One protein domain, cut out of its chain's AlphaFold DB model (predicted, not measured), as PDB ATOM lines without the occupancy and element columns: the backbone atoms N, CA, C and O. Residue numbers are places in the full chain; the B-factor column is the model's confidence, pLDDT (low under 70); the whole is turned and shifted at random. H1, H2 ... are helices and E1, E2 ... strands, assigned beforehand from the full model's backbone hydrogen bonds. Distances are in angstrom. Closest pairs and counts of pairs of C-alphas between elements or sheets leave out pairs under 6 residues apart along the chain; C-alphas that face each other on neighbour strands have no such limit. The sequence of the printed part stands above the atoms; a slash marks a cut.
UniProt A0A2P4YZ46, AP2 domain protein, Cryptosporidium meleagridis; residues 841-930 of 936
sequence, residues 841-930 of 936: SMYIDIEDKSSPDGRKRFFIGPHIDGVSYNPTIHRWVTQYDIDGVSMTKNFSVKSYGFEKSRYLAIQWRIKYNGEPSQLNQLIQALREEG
ATOM      1  N   SER A 841     175.213 254.460 161.400       66.62
ATOM      2  CA  SER A 841     175.415 253.084 161.888       66.62
ATOM      3  C   SER A 841     176.863 252.557 161.864       66.62
ATOM      4  O   SER A 841     177.133 251.515 162.462       66.62
ATOM      5  N   MET A 842     177.797 253.239 161.190       76.00
ATOM      6  CA  MET A 842     179.235 252.929 161.222       76.00
ATOM      7  C   MET A 842     179.985 253.681 162.327       76.00
ATOM      8  O   MET A 842     181.165 253.403 162.555       76.00
ATOM      9  N   TYR A 843     179.318 254.597 163.032       81.19
ATOM     10  CA  TYR A 843     179.848 255.302 164.193       81.19
ATOM     11  C   TYR A 843     179.164 254.830 165.477       81.19
ATOM     12  O   TYR A 843     178.094 254.224 165.465       81.19
ATOM     13  N   ILE A 844     179.787 255.137 166.610       81.56
ATOM     14  CA  ILE A 844     179.156 255.099 167.928       81.56
ATOM     15  C   ILE A 844     179.543 256.339 168.720       81.56
ATOM     16  O   ILE A 844     180.704 256.748 168.714       81.56
ATOM     17  N   ASP A 845     178.593 256.884 169.469       79.56
ATOM     18  CA  ASP A 845     178.877 257.894 170.481       79.56
ATOM     19  C   ASP A 845     179.145 257.190 171.820       79.56
ATOM     20  O   ASP A 845     178.290 256.489 172.362       79.56
ATOM     21  N   ILE A 846     180.361 257.350 172.345       73.12
ATOM     22  CA  ILE A 846     180.761 256.867 173.670       73.12
ATOM     23  C   ILE A 846     180.735 258.053 174.636       73.12
ATOM     24  O   ILE A 846     181.265 259.115 174.323       73.12
ATOM     25  N   GLU A 847     180.162 257.876 175.828       64.62
ATOM     26  CA  GLU A 847     180.278 258.859 176.912       64.62
ATOM     27  C   GLU A 847     181.751 259.009 177.333       64.62
ATOM     28  O   GLU A 847     182.364 258.076 177.861       64.62
ATOM     29  N   ASP A 848     182.327 260.184 177.088       60.84
ATOM     30  CA  ASP A 848     183.721 260.514 177.375       60.84
ATOM     31  C   ASP A 848     183.767 261.843 178.125       60.84
ATOM     32  O   ASP A 848     183.522 262.912 177.565       60.84
ATOM     33  N   LYS A 849     184.111 261.766 179.413       54.78
ATOM     34  CA  LYS A 849     184.197 262.925 180.311       54.78
ATOM     35  C   LYS A 849     185.355 263.879 179.998       54.78
ATOM     36  O   LYS A 849     185.484 264.889 180.676       54.78
ATOM     37  N   SER A 850     186.208 263.550 179.024       51.81
ATOM     38  CA  SER A 850     187.227 264.459 178.489       51.81
ATOM     39  C   SER A 850     186.765 265.238 177.250       51.81
ATOM     40  O   SER A 850     187.502 266.094 176.767       51.81
ATOM     41  N   SER A 851     185.562 264.958 176.737       47.94
ATOM     42  CA  SER A 851     184.933 265.717 175.651       47.94
ATOM     43  C   SER A 851     184.042 266.836 176.215       47.94
ATOM     44  O   SER A 851     183.303 266.562 177.166       47.94
ATOM     45  N   PRO A 852     184.043 268.063 175.652       48.03
ATOM     46  CA  PRO A 852     183.193 269.161 176.134       48.03
ATOM     47  C   PRO A 852     181.692 268.840 176.041       48.03
ATOM     48  O   PRO A 852     180.942 269.185 176.948       48.03
ATOM     49  N   ASP A 853     181.269 268.086 175.021       60.03
ATOM     50  CA  ASP A 853     179.878 267.628 174.855       60.03
ATOM     51  C   ASP A 853     179.547 266.373 175.696       60.03
ATOM     52  O   ASP A 853     178.494 265.752 175.534       60.03
ATOM     53  N   GLY A 854     180.476 265.906 176.543       60.66
ATOM     54  CA  GLY A 854     180.365 264.672 177.337       60.66
ATOM     55  C   GLY A 854     180.315 263.371 176.520       60.66
ATOM     56  O   GLY A 854     180.270 262.277 177.088       60.66
ATOM     57  N   ARG A 855     180.325 263.468 175.188       68.00
ATOM     58  CA  ARG A 855     180.289 262.360 174.227       68.00
ATOM     59  C   ARG A 855     181.428 262.493 173.231       68.00
ATOM     60  O   ARG A 855     181.834 263.596 172.873       68.00
ATOM     61  N   LYS A 856     181.928 261.356 172.762       76.94
ATOM     62  CA  LYS A 856     182.968 261.263 171.745       76.94
ATOM     63  C   LYS A 856     182.581 260.206 170.726       76.94
ATOM     64  O   LYS A 856     182.349 259.048 171.081       76.94
ATOM     65  N   ARG A 857     182.505 260.625 169.467       79.81
ATOM     66  CA  ARG A 857     182.159 259.769 168.336       79.81
ATOM     67  C   ARG A 857     183.377 258.956 167.901       79.81
ATOM     68  O   ARG A 857     184.458 259.509 167.722       79.81
ATOM     69  N   PHE A 858     183.203 257.650 167.729       83.31
ATOM     70  CA  PHE A 858     184.228 256.731 167.236       83.31
ATOM     71  C   PHE A 858     183.703 255.964 166.022       83.31
ATOM     72  O   PHE A 858     182.647 255.336 166.090       83.31
ATOM     73  N   PHE A 859     184.462 255.963 164.928       84.25
ATOM     74  CA  PHE A 859     184.156 255.148 163.754       84.25
ATOM     75  C   PHE A 859     184.495 253.676 164.020       84.25
ATOM     76  O   PHE A 859     185.653 253.329 164.276       84.25
ATOM     77  N   ILE A 860     183.492 252.798 163.957       84.50
ATOM     78  CA  ILE A 860     183.640 251.335 163.958       84.50
ATOM     79  C   ILE A 860     184.130 250.866 162.585       84.50
ATOM     80  O   ILE A 860     185.073 250.068 162.532       84.50
ATOM     81  N   GLY A 861     183.526 251.398 161.518       82.94
ATOM     82  CA  GLY A 861     183.683 250.939 160.137       82.94
ATOM     83  C   GLY A 861     182.791 249.739 159.778       82.94
ATOM     84  O   GLY A 861     181.942 249.338 160.578       82.94
ATOM     85  N   PRO A 862     182.948 249.160 158.572       82.88
ATOM     86  CA  PRO A 862     182.154 248.014 158.128       82.88
ATOM     87  C   PRO A 862     182.340 246.767 159.012       82.88
ATOM     88  O   PRO A 862     183.405 246.524 159.583       82.88
ATOM     89  N   HIS A 863     181.280 245.957 159.100       84.06
ATOM     90  CA  HIS A 863     181.210 244.752 159.934       84.06
ATOM     91  C   HIS A 863     182.277 243.705 159.565       84.06
ATOM     92  O   HIS A 863     182.443 243.363 158.396       84.06
ATOM     93  N   ILE A 864     182.933 243.128 160.577       88.25
ATOM     94  CA  ILE A 864     183.834 241.977 160.436       88.25
ATOM     95  C   ILE A 864     183.223 240.768 161.145       88.25
ATOM     96  O   ILE A 864     182.959 240.805 162.346       88.25
ATOM     97  N   ASP A 865     183.069 239.658 160.422       85.12
ATOM     98  CA  ASP A 865     182.494 238.438 160.993       85.12
ATOM     99  C   ASP A 865     183.372 237.902 162.130       85.12
ATOM    100  O   ASP A 865     184.552 237.589 161.930       85.12
ATOM    101  N   GLY A 866     182.784 237.791 163.323       85.56
ATOM    102  CA  GLY A 866     183.483 237.386 164.543       85.56
ATOM    103  C   GLY A 866     184.227 238.517 165.266       85.56
ATOM    104  O   GLY A 866     185.019 238.220 166.161       85.56
ATOM    105  N   VAL A 867     183.997 239.794 164.927       92.19
ATOM    106  CA  VAL A 867     184.508 240.956 165.682       92.19
ATOM    107  C   VAL A 867     183.435 242.041 165.814       92.19
ATOM    108  O   VAL A 867     182.986 242.606 164.824       92.19
ATOM    109  N   SER A 868     183.069 242.392 167.046       90.75
ATOM    110  CA  SER A 868     182.083 243.438 167.338       90.75
ATOM    111  C   SER A 868     182.510 244.311 168.518       90.75
ATOM    112  O   SER A 868     183.335 243.917 169.344       90.75
ATOM    113  N   TYR A 869     181.953 245.516 168.620       90.12
ATOM    114  CA  TYR A 869     182.127 246.362 169.798       90.12
ATOM    115  C   TYR A 869     180.911 246.266 170.721       90.12
ATOM    116  O   TYR A 869     179.776 246.408 170.275       90.12
ATOM    117  N   ASN A 870     181.146 246.070 172.019       87.75
ATOM    118  CA  ASN A 870     180.107 246.131 173.038       87.75
ATOM    119  C   ASN A 870     180.260 247.423 173.870       87.75
ATOM    120  O   ASN A 870     181.179 247.502 174.701       87.75
ATOM    121  N   PRO A 871     179.366 248.418 173.690       81.19
ATOM    122  CA  PRO A 871     179.453 249.698 174.388       81.19
ATOM    123  C   PRO A 871     179.190 249.578 175.889       81.19
ATOM    124  O   PRO A 871     179.835 250.274 176.664       81.19
ATOM    125  N   THR A 872     178.338 248.647 176.334       79.06
ATOM    126  CA  THR A 872     177.927 248.546 177.753       79.06
ATOM    127  C   THR A 872     179.072 248.176 178.706       79.06
ATOM    128  O   THR A 872     179.021 248.477 179.897       79.06
ATOM    129  N   ILE A 873     180.123 247.540 178.177       83.25
ATOM    130  CA  ILE A 873     181.330 247.119 178.909       83.25
ATOM    131  C   ILE A 873     182.615 247.786 178.387       83.25
ATOM    132  O   ILE A 873     183.706 247.485 178.882       83.25
ATOM    133  N   HIS A 874     182.494 248.650 177.376       85.94
ATOM    134  CA  HIS A 874     183.575 249.273 176.606       85.94
ATOM    135  C   HIS A 874     184.667 248.289 176.144       85.94
ATOM    136  O   HIS A 874     185.861 248.446 176.450       85.94
ATOM    137  N   ARG A 875     184.265 247.232 175.423       92.94
ATOM    138  CA  ARG A 875     185.189 246.205 174.907       92.94
ATOM    139  C   ARG A 875     184.915 245.842 173.459       92.94
ATOM    140  O   ARG A 875     183.768 245.662 173.070       92.94
ATOM    141  N   TRP A 876     185.993 245.623 172.718       94.00
ATOM    142  CA  TRP A 876     185.953 244.869 171.474       94.00
ATOM    143  C   TRP A 876     185.900 243.378 171.802       94.00
ATOM    144  O   TRP A 876     186.774 242.847 172.492       94.00
ATOM    145  N   VAL A 877     184.838 242.724 171.357       92.81
ATOM    146  CA  VAL A 877     184.584 241.293 171.489       92.81
ATOM    147  C   VAL A 877     185.024 240.629 170.193       92.81
ATOM    148  O   VAL A 877     184.712 241.109 169.106       92.81
ATOM    149  N   THR A 878     185.727 239.508 170.296       94.62
ATOM    150  CA  THR A 878     185.905 238.591 169.170       94.62
ATOM    151  C   THR A 878     185.360 237.219 169.516       94.62
ATOM    152  O   THR A 878     185.557 236.727 170.630       94.62
ATOM    153  N   GLN A 879     184.664 236.633 168.549       91.94
ATOM    154  CA  GLN A 879     184.212 235.253 168.530       91.94
ATOM    155  C   GLN A 879     185.119 234.476 167.574       91.94
ATOM    156  O   GLN A 879     185.428 234.957 166.482       91.94
ATOM    157  N   TYR A 880     185.583 233.313 168.013       89.88
ATOM    158  CA  TYR A 880     186.526 232.480 167.274       89.88
ATOM    159  C   TYR A 880     186.361 231.014 167.671       89.88
ATOM    160  O   TYR A 880     185.986 230.718 168.804       89.88
ATOM    161  N   ASP A 881     186.674 230.092 166.770       86.81
ATOM    162  CA  ASP A 881     186.445 228.664 166.985       86.81
ATOM    163  C   ASP A 881     187.740 227.936 167.362       86.81
ATOM    164  O   ASP A 881     188.810 228.187 166.806       86.81
ATOM    165  N   ILE A 882     187.644 227.004 168.311       86.50
ATOM    166  CA  ILE A 882     188.678 225.999 168.587       86.50
ATOM    167  C   ILE A 882     188.000 224.633 168.521       86.50
ATOM    168  O   ILE A 882     187.026 224.400 169.232       86.50
ATOM    169  N   ASP A 883     188.488 223.751 167.649       82.50
ATOM    170  CA  ASP A 883     188.010 222.367 167.491       82.50
ATOM    171  C   ASP A 883     186.481 222.234 167.283       82.50
ATOM    172  O   ASP A 883     185.851 221.258 167.687       82.50
ATOM    173  N   GLY A 884     185.870 223.238 166.637       81.62
ATOM    174  CA  GLY A 884     184.422 223.327 166.399       81.62
ATOM    175  C   GLY A 884     183.610 223.946 167.545       81.62
ATOM    176  O   GLY A 884     182.389 224.052 167.436       81.62
ATOM    177  N   VAL A 885     184.260 224.377 168.630       80.50
ATOM    178  CA  VAL A 885     183.643 225.081 169.759       80.50
ATOM    179  C   VAL A 885     183.873 226.588 169.626       80.50
ATOM    180  O   VAL A 885     185.004 227.068 169.724       80.50
ATOM    181  N   SER A 886     182.782 227.338 169.458       86.50
ATOM    182  CA  SER A 886     182.786 228.805 169.412       86.50
ATOM    183  C   SER A 886     183.123 229.404 170.782       86.50
ATOM    184  O   SER A 886     182.303 229.400 171.705       86.50
ATOM    185  N   MET A 887     184.308 229.993 170.886       89.69
ATOM    186  CA  MET A 887     184.832 230.717 172.041       89.69
ATOM    187  C   MET A 887     184.726 232.236 171.841       89.69
ATOM    188  O   MET A 887     184.537 232.730 170.730       89.69
ATOM    189  N   THR A 888     184.871 233.012 172.921       93.00
ATOM    190  CA  THR A 888     184.920 234.484 172.856       93.00
ATOM    191  C   THR A 888     186.058 235.065 173.697       93.00
ATOM    192  O   THR A 888     186.468 234.488 174.705       93.00
ATOM    193  N   LYS A 889     186.581 236.229 173.290       92.75
ATOM    194  CA  LYS A 889     187.586 236.998 174.041       92.75
ATOM    195  C   LYS A 889     187.347 238.499 173.901       92.75
ATOM    196  O   LYS A 889     186.988 238.986 172.836       92.75
ATOM    197  N   ASN A 890     187.606 239.231 174.986       94.62
ATOM    198  CA  ASN A 890     187.243 240.642 175.121       94.62
ATOM    199  C   ASN A 890     188.477 241.528 175.363       94.62
ATOM    200  O   ASN A 890     189.167 241.369 176.372       94.62
ATOM    201  N   PHE A 891     188.702 242.508 174.491       92.88
ATOM    202  CA  PHE A 891     189.778 243.500 174.561       92.88
ATOM    203  C   PHE A 891     189.214 244.838 175.053       92.88
ATOM    204  O   PHE A 891     188.264 245.365 174.477       92.88
ATOM    205  N   SER A 892     189.733 245.369 176.165       90.38
ATOM    206  CA  SER A 892     189.147 246.550 176.814       90.38
ATOM    207  C   SER A 892     189.765 247.854 176.326       90.38
ATOM    208  O   SER A 892     190.976 248.046 176.432       90.38
ATOM    209  N   VAL A 893     188.902 248.788 175.917       88.50
ATOM    210  CA  VAL A 893     189.295 250.130 175.466       88.50
ATOM    211  C   VAL A 893     190.048 250.894 176.558       88.50
ATOM    212  O   VAL A 893     191.038 251.551 176.257       88.50
ATOM    213  N   LYS A 894     189.679 250.715 177.840       84.06
ATOM    214  CA  LYS A 894     190.404 251.293 178.991       84.06
ATOM    215  C   LYS A 894     191.862 250.807 179.101       84.06
ATOM    216  O   LYS A 894     192.667 251.494 179.717       84.06
ATOM    217  N   SER A 895     192.200 249.639 178.548       81.50
ATOM    218  CA  SER A 895     193.538 249.038 178.668       81.50
ATOM    219  C   SER A 895     194.451 249.287 177.468       81.50
ATOM    220  O   SER A 895     195.663 249.234 177.641       81.50
ATOM    221  N   TYR A 896     193.901 249.521 176.271       83.31
ATOM    222  CA  TYR A 896     194.696 249.614 175.036       83.31
ATOM    223  C   TYR A 896     194.392 250.844 174.161       83.31
ATOM    224  O   TYR A 896     195.139 251.096 173.221       83.31
ATOM    225  N   GLY A 897     193.319 251.598 174.422       85.81
ATOM    226  CA  GLY A 897     192.739 252.539 173.451       85.81
ATOM    227  C   GLY A 897     191.720 251.852 172.532       85.81
ATOM    228  O   GLY A 897     191.597 250.621 172.536       85.81
ATOM    229  N   PHE A 898     190.938 252.628 171.776       88.31
ATOM    230  CA  PHE A 898     189.805 252.099 171.005       88.31
ATOM    231  C   PHE A 898     190.274 251.337 169.759       88.31
ATOM    232  O   PHE A 898     189.943 250.164 169.572       88.31
ATOM    233  N   GLU A 899     191.146 251.966 168.983       89.19
ATOM    234  CA  GLU A 899     191.711 251.500 167.716       89.19
ATOM    235  C   GLU A 899     192.599 250.274 167.947       89.19
ATOM    236  O   GLU A 899     192.492 249.271 167.241       89.19
ATOM    237  N   LYS A 900     193.425 250.314 168.999       89.00
ATOM    238  CA  LYS A 900     194.301 249.203 169.399       89.00
ATOM    239  C   LYS A 900     193.504 248.016 169.945       89.00
ATOM    240  O   LYS A 900     193.867 246.874 169.678       89.00
ATOM    241  N   SER A 901     192.386 248.256 170.638       92.00
ATOM    242  CA  SER A 901     191.467 247.181 171.050       92.00
ATOM    243  C   SER A 901     190.775 246.525 169.852       92.00
ATOM    244  O   SER A 901     190.694 245.297 169.818       92.00
ATOM    245  N   ARG A 902     190.340 247.311 168.852       91.50
ATOM    246  CA  ARG A 902     189.823 246.797 167.571       91.50
ATOM    247  C   ARG A 902     190.870 245.942 166.865       91.50
ATOM    248  O   ARG A 902     190.596 244.792 166.535       91.50
ATOM    249  N   TYR A 903     192.078 246.478 166.689       92.06
ATOM    250  CA  TYR A 903     193.192 245.776 166.056       92.06
ATOM    251  C   TYR A 903     193.503 244.445 166.753       92.06
ATOM    252  O   TYR A 903     193.570 243.413 166.093       92.06
ATOM    253  N   LEU A 904     193.607 244.430 168.085       92.94
ATOM    254  CA  LEU A 904     193.859 243.203 168.846       92.94
ATOM    255  C   LEU A 904     192.720 242.173 168.724       92.94
ATOM    256  O   LEU A 904     193.005 240.975 168.670       92.94
ATOM    257  N   ALA A 905     191.458 242.608 168.641       93.31
ATOM    258  CA  ALA A 905     190.324 241.715 168.401       93.31
ATOM    259  C   ALA A 905     190.370 241.094 166.994       93.31
ATOM    260  O   ALA A 905     190.246 239.877 166.862       93.31
ATOM    261  N   ILE A 906     190.648 241.903 165.964       91.56
ATOM    262  CA  ILE A 906     190.830 241.444 164.579       91.56
ATOM    263  C   ILE A 906     192.009 240.468 164.478       91.56
ATOM    264  O   ILE A 906     191.848 239.377 163.943       91.56
ATOM    265  N   GLN A 907     193.170 240.798 165.050       92.44
ATOM    266  CA  GLN A 907     194.345 239.915 165.064       92.44
ATOM    267  C   GLN A 907     194.072 238.576 165.762       92.44
ATOM    268  O   GLN A 907     194.582 237.539 165.340       92.44
ATOM    269  N   TRP A 908     193.239 238.558 166.809       93.25
ATOM    270  CA  TRP A 908     192.854 237.299 167.445       93.25
ATOM    271  C   TRP A 908     191.880 236.481 166.591       93.25
ATOM    272  O   TRP A 908     192.054 235.269 166.505       93.25
ATOM    273  N   ARG A 909     190.930 237.121 165.897       90.50
ATOM    274  CA  ARG A 909     190.077 236.456 164.899       90.50
ATOM    275  C   ARG A 909     190.919 235.845 163.776       90.50
ATOM    276  O   ARG A 909     190.741 234.670 163.468       90.50
ATOM    277  N   ILE A 910     191.888 236.595 163.240       90.62
ATOM    278  CA  ILE A 910     192.835 236.122 162.211       90.62
ATOM    279  C   ILE A 910     193.583 234.868 162.678       90.62
ATOM    280  O   ILE A 910     193.690 233.900 161.930       90.62
ATOM    281  N   LYS A 911     194.051 234.850 163.932       89.44
ATOM    282  CA  LYS A 911     194.835 233.741 164.490       89.44
ATOM    283  C   LYS A 911     194.098 232.389 164.525       89.44
ATOM    284  O   LYS A 911     194.767 231.361 164.458       89.44
ATOM    285  N   TYR A 912     192.773 232.379 164.673       87.81
ATOM    286  CA  TYR A 912     191.983 231.146 164.854       87.81
ATOM    287  C   TYR A 912     191.049 230.837 163.672       87.81
ATOM    288  O   TYR A 912     190.924 229.678 163.290       87.81
ATOM    289  N   ASN A 913     190.460 231.858 163.042       86.44
ATOM    290  CA  ASN A 913     189.492 231.719 161.945       86.44
ATOM    291  C   ASN A 913     190.022 232.235 160.589       86.44
ATOM    292  O   ASN A 913     189.261 232.316 159.626       86.44
ATOM    293  N   GLY A 914     191.306 232.605 160.497       86.50
ATOM    294  CA  GLY A 914     191.897 233.189 159.290       86.50
ATOM    295  C   GLY A 914     191.413 234.615 159.006       86.50
ATOM    296  O   GLY A 914     190.651 235.209 159.778       86.50
ATOM    297  N   GLU A 915     191.867 235.196 157.896       86.31
ATOM    298  CA  GLU A 915     191.538 236.583 157.554       86.31
ATOM    299  C   GLU A 915     190.045 236.777 157.206       86.31
ATOM    300  O   GLU A 915     189.447 235.936 156.529       86.31
ATOM    301  N   PRO A 916     189.399 237.861 157.676       86.44
ATOM    302  CA  PRO A 916     188.070 238.244 157.208       86.44
ATOM    303  C   PRO A 916     188.129 238.778 155.775       86.44
ATOM    304  O   PRO A 916     188.953 239.638 155.471       86.44
ATOM    305  N   SER A 917     187.187 238.378 154.921       84.31
ATOM    306  CA  SER A 917     187.017 238.975 153.587       84.31
ATOM    307  C   SER A 917     186.696 240.475 153.657       84.31
ATOM    308  O   SER A 917     187.085 241.235 152.772       84.31
ATOM    309  N   GLN A 918     186.051 240.919 154.740       86.81
ATOM    310  CA  GLN A 918     185.731 242.323 155.005       86.81
ATOM    311  C   GLN A 918     186.938 243.149 155.484       86.81
ATOM    312  O   GLN A 918     186.844 244.373 155.573       86.81
ATOM    313  N   LEU A 919     188.087 242.527 155.792       87.81
ATOM    314  CA  LEU A 919     189.232 243.228 156.384       87.81
ATOM    315  C   LEU A 919     189.770 244.339 155.476       87.81
ATOM    316  O   LEU A 919     190.023 245.441 155.953       87.81
ATOM    317  N   ASN A 920     189.884 244.086 154.172       86.56
ATOM    318  CA  ASN A 920     190.355 245.093 153.217       86.56
ATOM    319  C   ASN A 920     189.379 246.274 153.089       86.56
ATOM    320  O   ASN A 920     189.819 247.414 152.977       86.56
ATOM    321  N   GLN A 921     188.069 246.016 153.184       86.69
ATOM    322  CA  GLN A 921     187.035 247.058 153.177       86.69
ATOM    323  C   GLN A 921     187.121 247.927 154.439       86.69
ATOM    324  O   GLN A 921     187.053 249.149 154.343       86.69
ATOM    325  N   LEU A 922     187.356 247.320 155.611       87.62
ATOM    326  CA  LEU A 922     187.622 248.079 156.834       87.62
ATOM    327  C   LEU A 922     188.913 248.899 156.716       87.62
ATOM    328  O   LEU A 922     188.896 250.078 157.034       87.62
ATOM    329  N   ILE A 923     190.023 248.317 156.252       87.31
ATOM    330  CA  ILE A 923     191.311 249.029 156.140       87.31
ATOM    331  C   ILE A 923     191.215 250.229 155.186       87.31
ATOM    332  O   ILE A 923     191.817 251.267 155.458       87.31
ATOM    333  N   GLN A 924     190.449 250.107 154.097       86.06
ATOM    334  CA  GLN A 924     190.155 251.233 153.214       86.06
ATOM    335  C   GLN A 924     189.321 252.304 153.935       86.06
ATOM    336  O   GLN A 924     189.758 253.449 154.007       86.06
ATOM    337  N   ALA A 925     188.190 251.933 154.541       86.62
ATOM    338  CA  ALA A 925     187.316 252.883 155.232       86.62
ATOM    339  C   ALA A 925     188.014 253.598 156.408       86.62
ATOM    340  O   ALA A 925     187.833 254.793 156.613       86.62
ATOM    341  N   LEU A 926     188.885 252.900 157.149       86.06
ATOM    342  CA  LEU A 926     189.719 253.515 158.188       86.06
ATOM    343  C   LEU A 926     190.683 254.556 157.612       86.06
ATOM    344  O   LEU A 926     190.855 255.607 158.218       86.06
ATOM    345  N   ARG A 927     191.284 254.293 156.447       85.94
ATOM    346  CA  ARG A 927     192.181 255.243 155.775       85.94
ATOM    347  C   ARG A 927     191.439 256.484 155.284       85.94
ATOM    348  O   ARG A 927     192.001 257.571 155.358       85.94
ATOM    349  N   GLU A 928     190.216 256.321 154.787       86.56
ATOM    350  CA  GLU A 928     189.359 257.429 154.344       86.56
ATOM    351  C   GLU A 928     188.959 258.332 155.526       86.56
ATOM    352  O   GLU A 928     189.064 259.549 155.416       86.56
ATOM    353  N   GLU A 929     188.675 257.751 156.695       82.31
ATOM    354  CA  GLU A 929     188.468 258.473 157.966       82.31
ATOM    355  C   GLU A 929     189.775 258.978 158.628       82.31
ATOM    356  O   GLU A 929     189.766 259.448 159.766       82.31
ATOM    357  N   GLY A 930     190.934 258.850 157.968       83.56
ATOM    358  CA  GLY A 930     192.239 259.270 158.500       83.56
ATOM    359  C   GLY A 930     192.781 258.431 159.673       83.56
ATOM    360  O   GLY A 930     193.787 258.795 160.284       83.56
TER     361      GLY A 930
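This is residues 841 to 930 of the 936 residues of the protein "AP2 domain protein" of Cryptosporidium meleagridis (UniProt A0A2P4YZ46). A strongly twisted sheet of three strands, E3, E4 and E5, has the long helix H2 lying along one face, while the hairpin E1 and E2 makes the other end of the long axis and the last helix, H3, lies apart from both sheets and from H2. The printed part has 90 residues, with five named strands followed by three named helices, in the order E1 E2 E3 E4 E5 H1 H2 H3. Both sheets, E1 - E2 and E3 - E4 - E5, are antiparallel, and the class is mixed, helices and strands. The whole is compact, with a radius of gyration of the C-alphas of 13.7 A, yet elongated in outline, spanning 48 by 27 by 21 A.

E1 is residues 843 to 847, 13.2 A long, and begins at C-alpha 843 (179.848, 255.302, 164.193). E2, residues 855 to 859, is 13.3 A long, and E3, residues 867 to 870, 10.0 A. E4 is residues 875 to 882, 21.5 A, and E5 residues 885 to 892, 23.3 A. H1 is residues 893 to 896, 5.4 A. H2, residues 898 to 913, is 22.3 A long and begins at C-alpha 898 (189.805, 252.099, 171.005). H3, residues 919 to 928, is 14.3 A long and ends at C-alpha 928 (189.359, 257.429, 154.344).

E3, E4 and E5 form a meander, each strand the antiparallel neighbour of the one before, and E3 and E5 are its edge strands. In the hairpin E3 and E4, N 868 and O 877 are 2.9 A apart, within hydrogen-bond range; in the hairpin E4 and E5, N 887 and O 880 are 2.8 A apart. H2 is on this sheet at a height of 7.8 A, two layers with the helix on one face; it lies over E4 and runs along the strands, at 4 degrees to E4 on the local plane. The closest C-alphas of E4 and H2 are those of Thr 878 and Ala 905, 5.5 A apart. H1 only grazes the sheet with residues 893 to 895, and is close to H2 but not clearly touching: C-alphas 893 and 901 are the closest, 5.7 A apart. In the hairpin E1 and E2, N 844 and O 858 are 2.9 A apart. E2 and H3 are only just apart, at 8.0 A. In H2 and H3 every O i to N i+4 pair is within hydrogen-bond range; H1 is too short for such a pair.

The two C-alphas farthest apart, those of Pro 852 and Asp 883, are 47.8 A from each other. The printed part has no cut and no long link. The mean pLDDT of the printed part is 83.7, and it is under 70 at residue 841 and residues 847 to 855.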